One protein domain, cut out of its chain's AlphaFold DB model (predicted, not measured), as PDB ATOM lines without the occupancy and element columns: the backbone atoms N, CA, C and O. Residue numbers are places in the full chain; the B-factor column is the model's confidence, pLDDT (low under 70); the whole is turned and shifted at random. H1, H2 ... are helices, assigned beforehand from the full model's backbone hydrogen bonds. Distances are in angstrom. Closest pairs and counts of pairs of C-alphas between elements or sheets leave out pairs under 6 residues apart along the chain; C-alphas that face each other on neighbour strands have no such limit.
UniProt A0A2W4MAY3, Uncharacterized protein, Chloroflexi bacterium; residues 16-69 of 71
ATOM      1  N   ARG A  16     169.794 149.653 139.420       70.19
ATOM      2  CA  ARG A  16     169.616 151.019 139.921       70.19
ATOM      3  C   ARG A  16     169.662 152.114 138.849       70.19
ATOM      4  O   ARG A  16     168.820 153.001 138.865       70.19
ATOM      5  N   ALA A  17     170.634 152.088 137.937       72.50
ATOM      6  CA  ALA A  17     170.728 153.084 136.867       72.50
ATOM      7  C   ALA A  17     169.486 153.029 135.966       72.50
ATOM      8  O   ALA A  17     168.923 154.063 135.615       72.50
ATOM      9  N   PHE A  18     169.009 151.816 135.692       72.69
ATOM     10  CA  PHE A  18     167.787 151.572 134.939       72.69
ATOM     11  C   PHE A  18     166.523 152.014 135.690       72.69
ATOM     12  O   PHE A  18     165.710 152.737 135.129       72.69
ATOM     13  N   ALA A  19     166.394 151.695 136.982       73.56
ATOM     14  CA  ALA A  19     165.268 152.144 137.809       73.56
ATOM     15  C   ALA A  19     165.189 153.676 137.963       73.56
ATOM     16  O   ALA A  19     164.115 154.221 138.202       73.56
ATOM     17  N   ARG A  20     166.307 154.404 137.822       77.88
ATOM     18  CA  ARG A  20     166.282 155.877 137.761       77.88
ATOM     19  C   ARG A  20     165.907 156.417 136.380       77.88
ATOM     20  O   ARG A  20     165.349 157.508 136.315       77.88
ATOM     21  N   ALA A  21     166.249 155.695 135.315       81.06
ATOM     22  CA  ALA A  21     166.001 156.100 133.934       81.06
ATOM     23  C   ALA A  21     164.572 155.788 133.460       81.06
ATOM     24  O   ALA A  21     164.070 156.474 132.574       81.06
ATOM     25  N   TRP A  22     163.932 154.770 134.034       85.44
ATOM     26  CA  TRP A  22     162.605 154.297 133.638       85.44
ATOM     27  C   TRP A  22     161.539 154.642 134.678       85.44
ATOM     28  O   TRP A  22     161.817 154.776 135.876       85.44
ATOM     29  N   THR A  23     160.296 154.762 134.223       87.69
ATOM     30  CA  THR A  23     159.129 154.796 135.114       87.69
ATOM     31  C   THR A  23     158.872 153.418 135.734       87.69
ATOM     32  O   THR A  23     159.365 152.405 135.238       87.69
ATOM     33  N   GLU A  24     158.101 153.365 136.824       87.12
ATOM     34  CA  GLU A  24     157.712 152.104 137.475       87.12
ATOM     35  C   GLU A  24     157.060 151.133 136.476       87.12
ATOM     36  O   GLU A  24     157.455 149.972 136.380       87.12
ATOM     37  N   GLU A  25     156.124 151.631 135.666       88.25
ATOM     38  CA  GLU A  25     155.425 150.839 134.650       88.25
ATOM     39  C   GLU A  25     156.380 150.294 133.580       88.25
ATOM     40  O   GLU A  25     156.280 149.133 133.179       88.25
ATOM     41  N   GLU A  26     157.331 151.113 133.123       88.00
ATOM     42  CA  GLU A  26     158.351 150.687 132.164       88.00
ATOM     43  C   GLU A  26     159.282 149.643 132.770       88.00
ATOM     44  O   GLU A  26     159.552 148.636 132.124       88.00
ATOM     45  N   PHE A  27     159.713 149.830 134.017       86.69
ATOM     46  CA  PHE A  27     160.533 148.862 134.732       86.69
ATOM     47  C   PHE A  27     159.816 147.515 134.856       86.69
ATOM     48  O   PHE A  27     160.376 146.490 134.472       86.69
ATOM     49  N   ILE A  28     158.560 147.509 135.314       88.00
ATOM     50  CA  ILE A  28     157.748 146.291 135.435       88.00
ATOM     51  C   ILE A  28     157.605 145.615 134.072       88.00
ATOM     52  O   ILE A  28     157.869 144.418 133.942       88.00
ATOM     53  N   ARG A  29     157.247 146.376 133.029       89.31
ATOM     54  CA  ARG A  29     157.111 145.844 131.669       89.31
ATOM     55  C   ARG A  29     158.414 145.221 131.192       89.31
ATOM     56  O   ARG A  29     158.393 144.107 130.682       89.31
ATOM     57  N   THR A  30     159.532 145.908 131.379       88.62
ATOM     58  CA  THR A  30     160.855 145.443 130.970       88.62
ATOM     59  C   THR A  30     161.281 144.188 131.714       88.62
ATOM     60  O   THR A  30     161.821 143.279 131.092       88.62
ATOM     61  N   MET A  31     160.979 144.075 133.005       86.94
ATOM     62  CA  MET A  31     161.232 142.847 133.758       86.94
ATOM     63  C   MET A  31     160.353 141.688 133.275       86.94
ATOM     64  O   MET A  31     160.811 140.554 133.224       86.94
ATOM     65  N   ARG A  32     159.112 141.955 132.852       87.62
ATOM     66  CA  ARG A  32     158.191 140.935 132.318       87.62
ATOM     67  C   ARG A  32     158.554 140.471 130.905       87.62
ATOM     68  O   ARG A  32     158.399 139.294 130.594       87.62
ATOM     69  N   THR A  33     158.973 141.386 130.033       88.25
ATOM     70  CA  THR A  33     159.193 141.109 128.603       88.25
ATOM     71  C   THR A  33     160.658 140.918 128.234       88.25
ATOM     72  O   THR A  33     160.947 140.393 127.160       88.25
ATOM     73  N   GLY A  34     161.581 141.375 129.079       86.69
ATOM     74  CA  GLY A  34     163.000 141.460 128.750       86.69
ATOM     75  C   GLY A  34     163.303 142.498 127.669       86.69
ATOM     76  O   GLY A  34     164.338 142.391 127.016       86.69
ATOM     77  N   ILE A  35     162.408 143.464 127.436       87.19
ATOM     78  CA  ILE A  35     162.591 144.555 126.470       87.19
ATOM     79  C   ILE A  35     162.537 145.888 127.214       87.19
ATOM     80  O   ILE A  35     161.531 146.221 127.848       87.19
ATOM     81  N   ASP A  36     163.617 146.655 127.134       85.50
ATOM     82  CA  ASP A  36     163.706 147.993 127.707       85.50
ATOM     83  C   ASP A  36     162.800 148.992 126.950       85.50
ATOM     84  O   ASP A  36     162.408 148.730 125.808       85.50
ATOM     85  N   PRO A  37     162.415 150.137 127.541       82.00
ATOM     86  CA  PRO A  37     161.592 151.131 126.848       82.00
ATOM     87  C   PRO A  37     162.252 151.719 125.592       82.00
ATOM     88  O   PRO A  37     161.543 152.175 124.697       82.00
ATOM     89  N   GLY A  38     163.580 151.652 125.478       82.38
ATOM     90  CA  GLY A  38     164.336 151.952 124.263       82.38
ATOM     91  C   GLY A  38     164.238 150.887 123.164       82.38
ATOM     92  O   GLY A  38     164.728 151.118 122.061       82.38
ATOM     93  N   GLY A  39     163.588 149.749 123.421       84.62
ATOM     94  CA  GLY A  39     163.418 148.660 122.459       84.62
ATOM     95  C   GLY A  39     164.606 147.701 122.374       84.62
ATOM     96  O   GLY A  39     164.664 146.887 121.453       84.62
ATOM     97  N   HIS A  40     165.551 147.769 123.310       83.56
ATOM     98  CA  HIS A  40     166.664 146.837 123.403       83.56
ATOM     99  C   HIS A  40     166.293 145.641 124.279       83.56
ATOM    100  O   HIS A  40     165.599 145.752 125.292       83.56
ATOM    101  N   GLN A  41     166.799 144.472 123.897       85.00
ATOM    102  CA  GLN A  41     166.721 143.288 124.738       85.00
ATOM    103  C   GLN A  41     167.568 143.514 125.990       85.00
ATOM    104  O   GLN A  41     168.752 143.841 125.888       85.00
ATOM    105  N   VAL A  42     166.983 143.308 127.165       83.12
ATOM    106  CA  VAL A  42     167.741 143.291 128.409       83.12
ATOM    107  C   VAL A  42     168.661 142.079 128.380       83.12
ATOM    108  O   VAL A  42     168.212 140.939 128.261       83.12
ATOM    109  N   GLN A  43     169.962 142.336 128.451       75.31
ATOM    110  CA  GLN A  43     170.984 141.298 128.446       75.31
ATOM    111  C   GLN A  43     171.641 141.178 129.820       75.31
ATOM    112  O   GLN A  43     171.559 142.076 130.666       75.31
ATOM    113  N   GLU A  44     172.297 140.043 130.039       68.69
ATOM    114  CA  GLU A  44     173.170 139.828 131.188       68.69
ATOM    115  C   GLU A  44     174.177 140.992 131.298       68.69
ATOM    116  O   GLU A  44     174.675 141.472 130.274       68.69
ATOM    117  N   PRO A  45     174.476 141.501 132.509       68.38
ATOM    118  CA  PRO A  45     174.309 140.870 133.823       68.38
ATOM    119  C   PRO A  45     172.997 141.192 134.564       68.38
ATOM    120  O   PRO A  45     172.885 140.901 135.754       68.38
ATOM    121  N   MET A  46     172.011 141.828 133.923       76.06
ATOM    122  CA  MET A  46     170.769 142.215 134.599       76.06
ATOM    123  C   MET A  46     169.830 140.999 134.758       76.06
ATOM    124  O   MET A  46     169.429 140.424 133.747       76.06
ATOM    125  N   PRO A  47     169.428 140.604 135.984       78.75
ATOM    126  CA  PRO A  47     168.626 139.399 136.216       78.75
ATOM    127  C   PRO A  47     167.126 139.656 135.985       78.75
ATOM    128  O   PRO A  47     166.296 139.420 136.865       78.75
ATOM    129  N   TRP A  48     166.771 140.165 134.805       83.44
ATOM    130  CA  TRP A  48     165.392 140.533 134.477       83.44
ATOM    131  C   TRP A  48     164.446 139.332 134.484       83.44
ATOM    132  O   TRP A  48     163.333 139.462 134.967       83.44
ATOM    133  N   GLU A  49     164.894 138.148 134.055       83.62
ATOM    134  CA  GLU A  49     164.078 136.925 134.095       83.62
ATOM    135  C   GLU A  49     163.725 136.504 135.522       83.62
ATOM    136  O   GLU A  49     162.643 135.978 135.779       83.62
ATOM    137  N   MET A  50     164.649 136.710 136.464       84.56
ATOM    138  CA  MET A  50     164.430 136.371 137.867       84.56
ATOM    139  C   MET A  50     163.506 137.392 138.528       84.56
ATOM    140  O   MET A  50     162.594 137.008 139.253       84.56
ATOM    141  N   ILE A  51     163.722 138.678 138.247       84.06
ATOM    142  CA  ILE A  51     162.904 139.771 138.774       84.06
ATOM    143  C   ILE A  51     161.495 139.727 138.163       84.06
ATOM    144  O   ILE A  51     160.518 139.815 138.888       84.06
ATOM    145  N   GLY A  52     161.346 139.482 136.862       86.25
ATOM    146  CA  GLY A  52     160.054 139.409 136.165       86.25
ATOM    147  C   GLY A  52     159.137 138.259 136.588       86.25
ATOM    148  O   GLY A  52     157.949 138.263 136.251       86.25
ATOM    149  N   ARG A  53     159.675 137.277 137.324       87.62
ATOM    150  CA  ARG A  53     158.903 136.208 137.975       87.62
ATOM    151  C   ARG A  53     158.247 136.646 139.284       87.62
ATOM    152  O   ARG A  53     157.403 135.907 139.778       87.62
ATOM    153  N   MET A  54     158.644 137.790 139.832       87.19
ATOM    154  CA  MET A  54     158.053 138.367 141.036       87.19
ATOM    155  C   MET A  54     156.662 138.944 140.750       87.19
ATOM    156  O   MET A  54     156.293 139.206 139.597       87.19
ATOM    157  N   ASP A  55     155.890 139.134 141.816       89.44
ATOM    158  CA  ASP A  55     154.573 139.761 141.747       89.44
ATOM    159  C   ASP A  55     154.684 141.277 141.520       89.44
ATOM    160  O   ASP A  55     155.703 141.900 141.829       89.44
ATOM    161  N   ASP A  56     153.625 141.908 141.013       85.75
ATOM    162  CA  ASP A  56     153.647 143.339 140.674       85.75
ATOM    163  C   ASP A  56     153.932 144.213 141.910       85.75
ATOM    164  O   ASP A  56     154.623 145.229 141.825       85.75
ATOM    165  N   LEU A  57     153.482 143.758 143.086       87.69
ATOM    166  CA  LEU A  57     153.770 144.384 144.375       87.69
ATOM    167  C   LEU A  57     155.263 144.324 144.737       87.69
ATOM    168  O   LEU A  57     155.820 145.302 145.233       87.69
ATOM    169  N   GLU A  58     155.914 143.186 144.498       89.25
ATOM    170  CA  GLU A  58     157.343 143.002 144.770       89.25
ATOM    171  C   GLU A  58     158.193 143.821 143.795       89.25
ATOM    172  O   GLU A  58     159.175 144.443 144.200       89.25
ATOM    173  N   LEU A  59     157.788 143.880 142.524       87.75
ATOM    174  CA  LEU A  59     158.432 144.711 141.510       87.75
ATOM    175  C   LEU A  59     158.346 146.202 141.857       87.75
ATOM    176  O   LEU A  59     159.355 146.904 141.764       87.75
ATOM    177  N   ALA A  60     157.175 146.672 142.293       87.81
ATOM    178  CA  ALA A  60     156.984 148.046 142.750       87.81
ATOM    179  C   ALA A  60     157.825 148.346 144.004       87.81
ATOM    180  O   ALA A  60     158.494 149.377 144.076       87.81
ATOM    181  N   ALA A  61     157.874 147.422 144.970       88.81
ATOM    182  CA  ALA A  61     158.712 147.563 146.160       88.81
ATOM    183  C   ALA A  61     160.210 147.614 145.814       88.81
ATOM    184  O   ALA A  61     160.944 148.442 146.357       88.81
ATOM    185  N   LEU A  62     160.665 146.779 144.875       85.44
ATOM    186  CA  LEU A  62     162.040 146.784 144.383       85.44
ATOM    187  C   LEU A  62     162.369 148.089 143.647       85.44
ATOM    188  O   LEU A  62     163.434 148.663 143.870       85.44
ATOM    189  N   TYR A  63     161.461 148.580 142.802       86.62
ATOM    190  CA  TYR A  63     161.601 149.866 142.119       86.62
ATOM    191  C   TYR A  63     161.728 151.019 143.123       86.62
ATOM    192  O   TYR A  63     162.662 151.823 143.037       86.62
ATOM    193  N   ALA A  64     160.840 151.057 144.119       86.88
ATOM    194  CA  ALA A  64     160.870 152.038 145.194       86.88
ATOM    195  C   ALA A  64     162.182 151.965 145.993       86.88
ATOM    196  O   ALA A  64     162.805 152.996 146.230       86.88
ATOM    197  N   TYR A  65     162.648 150.760 146.332       84.88
ATOM    198  CA  TYR A  65     163.921 150.539 147.022       84.88
ATOM    199  C   TYR A  65     165.121 151.049 146.203       84.88
ATOM    200  O   TYR A  65     165.923 151.842 146.691       84.88
ATOM    201  N   LEU A  66     165.205 150.696 144.915       80.69
ATOM    202  CA  LEU A  66     166.277 151.142 144.013       80.69
ATOM    203  C   LEU A  66     166.297 152.666 143.810       80.69
ATOM    204  O   LEU A  66     167.364 153.250 143.590       80.69
ATOM    205  N   ARG A  67     165.128 153.313 143.871       79.12
ATOM    206  CA  ARG A  67     164.980 154.774 143.833       79.12
ATOM    207  C   ARG A  67     165.322 155.437 145.168       79.12
ATOM    208  O   ARG A  67     165.831 156.554 145.132       79.12
ATOM    209  N   SER A  68     165.056 154.770 146.292       75.38
ATOM    210  CA  SER A  68     165.183 155.317 147.649       75.38
ATOM    211  C   SER A  68     166.590 155.237 148.242       75.38
ATOM    212  O   SER A  68     166.849 155.938 149.212       75.38
ATOM    213  N   GLU A  69     167.495 154.415 147.703       56.28
ATOM    214  CA  GLU A  69     168.897 154.324 148.156       56.28
ATOM    215  C   GLU A  69     169.719 155.564 147.722       56.28
ATOM    216  O   GLU A  69     170.551 155.512 146.806       56.28
TER     217      GLU A  69
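Overview. This is residues 16 to 69 of the 71 residues of an uncharacterized protein of Chloroflexi bacterium (UniProt A0A2W4MAY3). Three helices, H4, H2 and H1, make a small cluster in which their centres form a triangle and their lines stand at steep or nearly right angles to each other; H1 packs across the later turns of H4, and H2 packs on its earlier part. The short helix H3 packs on the later part of H2, and the long loop between these two helices, residues 34 to 47, swings out in a wide arc, its C-alphas 8 to 14 A from the mean of all C-alphas. The printed part has 54 residues with four named helices, in the order H1, H2, H3, H4, and no named strand; the class is all helix. The whole is compact, with a radius of gyration of the C-alphas of 10.0 A, and rounded, with spans of 25 by 21 by 20 A.

Arrangement. The longest helix, H4, residues 56 to 68, touches H2, residues 24 to 33, where the closest C-alphas, those of Leu 59 and Ile 28, are 6.3 A apart. H4 and H2 stand at a steep tilt of 56 degrees and run opposite ways. H4 also touches H1, residues 16 to 21, with its residues 63 to 67 alone; the closest C-alphas are those of Leu 66 and Arg 16, 5.3 A apart. The lines of H1 and H4 are about perpendicular, at 86 degrees. H1 and H2 are close but not clearly touching, with the C-alphas of Ala 19 and Phe 27 closest at 6.5 A, and they run opposite ways at a steep tilt of 65 degrees. H2 touches H3, residues 48 to 51, and the closest C-alphas, those of Met 31 and Trp 48, are 4.8 A apart. H3 and H4 are close but not clearly touching, with the C-alphas of Ile 51 and Leu 59 closest at 7.2 A. H1 and H3 are apart. In H1, H2 and H4, every O i to N i+4 pair is within hydrogen-bond range; H3 is too short for such a pair, and its one O i to N i+3 pair is within range.

Along the chain. H4 runs 18.0 A from C-alpha 56 at (153.647, 143.339, 140.674) to C-alpha 68 at (165.183, 155.317, 147.649). H2 is 14.2 A long from C-alpha 24 to C-alpha 33. H1 begins at C-alpha 16, at (169.616, 151.019, 139.921), and is 8.6 A long. H3 is 5.0 A long from C-alpha 48 to C-alpha 51.

Size, cuts and confidence. The two C-alphas farthest apart are those of Gly 39 and Glu 69, at 26.9 A, while the first and last printed C-alphas, of Arg 16 and Glu 69, are 8.9 A apart. The printed part has no cut. The link from H2 to H3 is long, with 14 residues; the links from H1 to H2 and from H3 to H4 are tight. The mean pLDDT of the printed part is 82.9, and residues 44 to 45 and residue 69 are under 70.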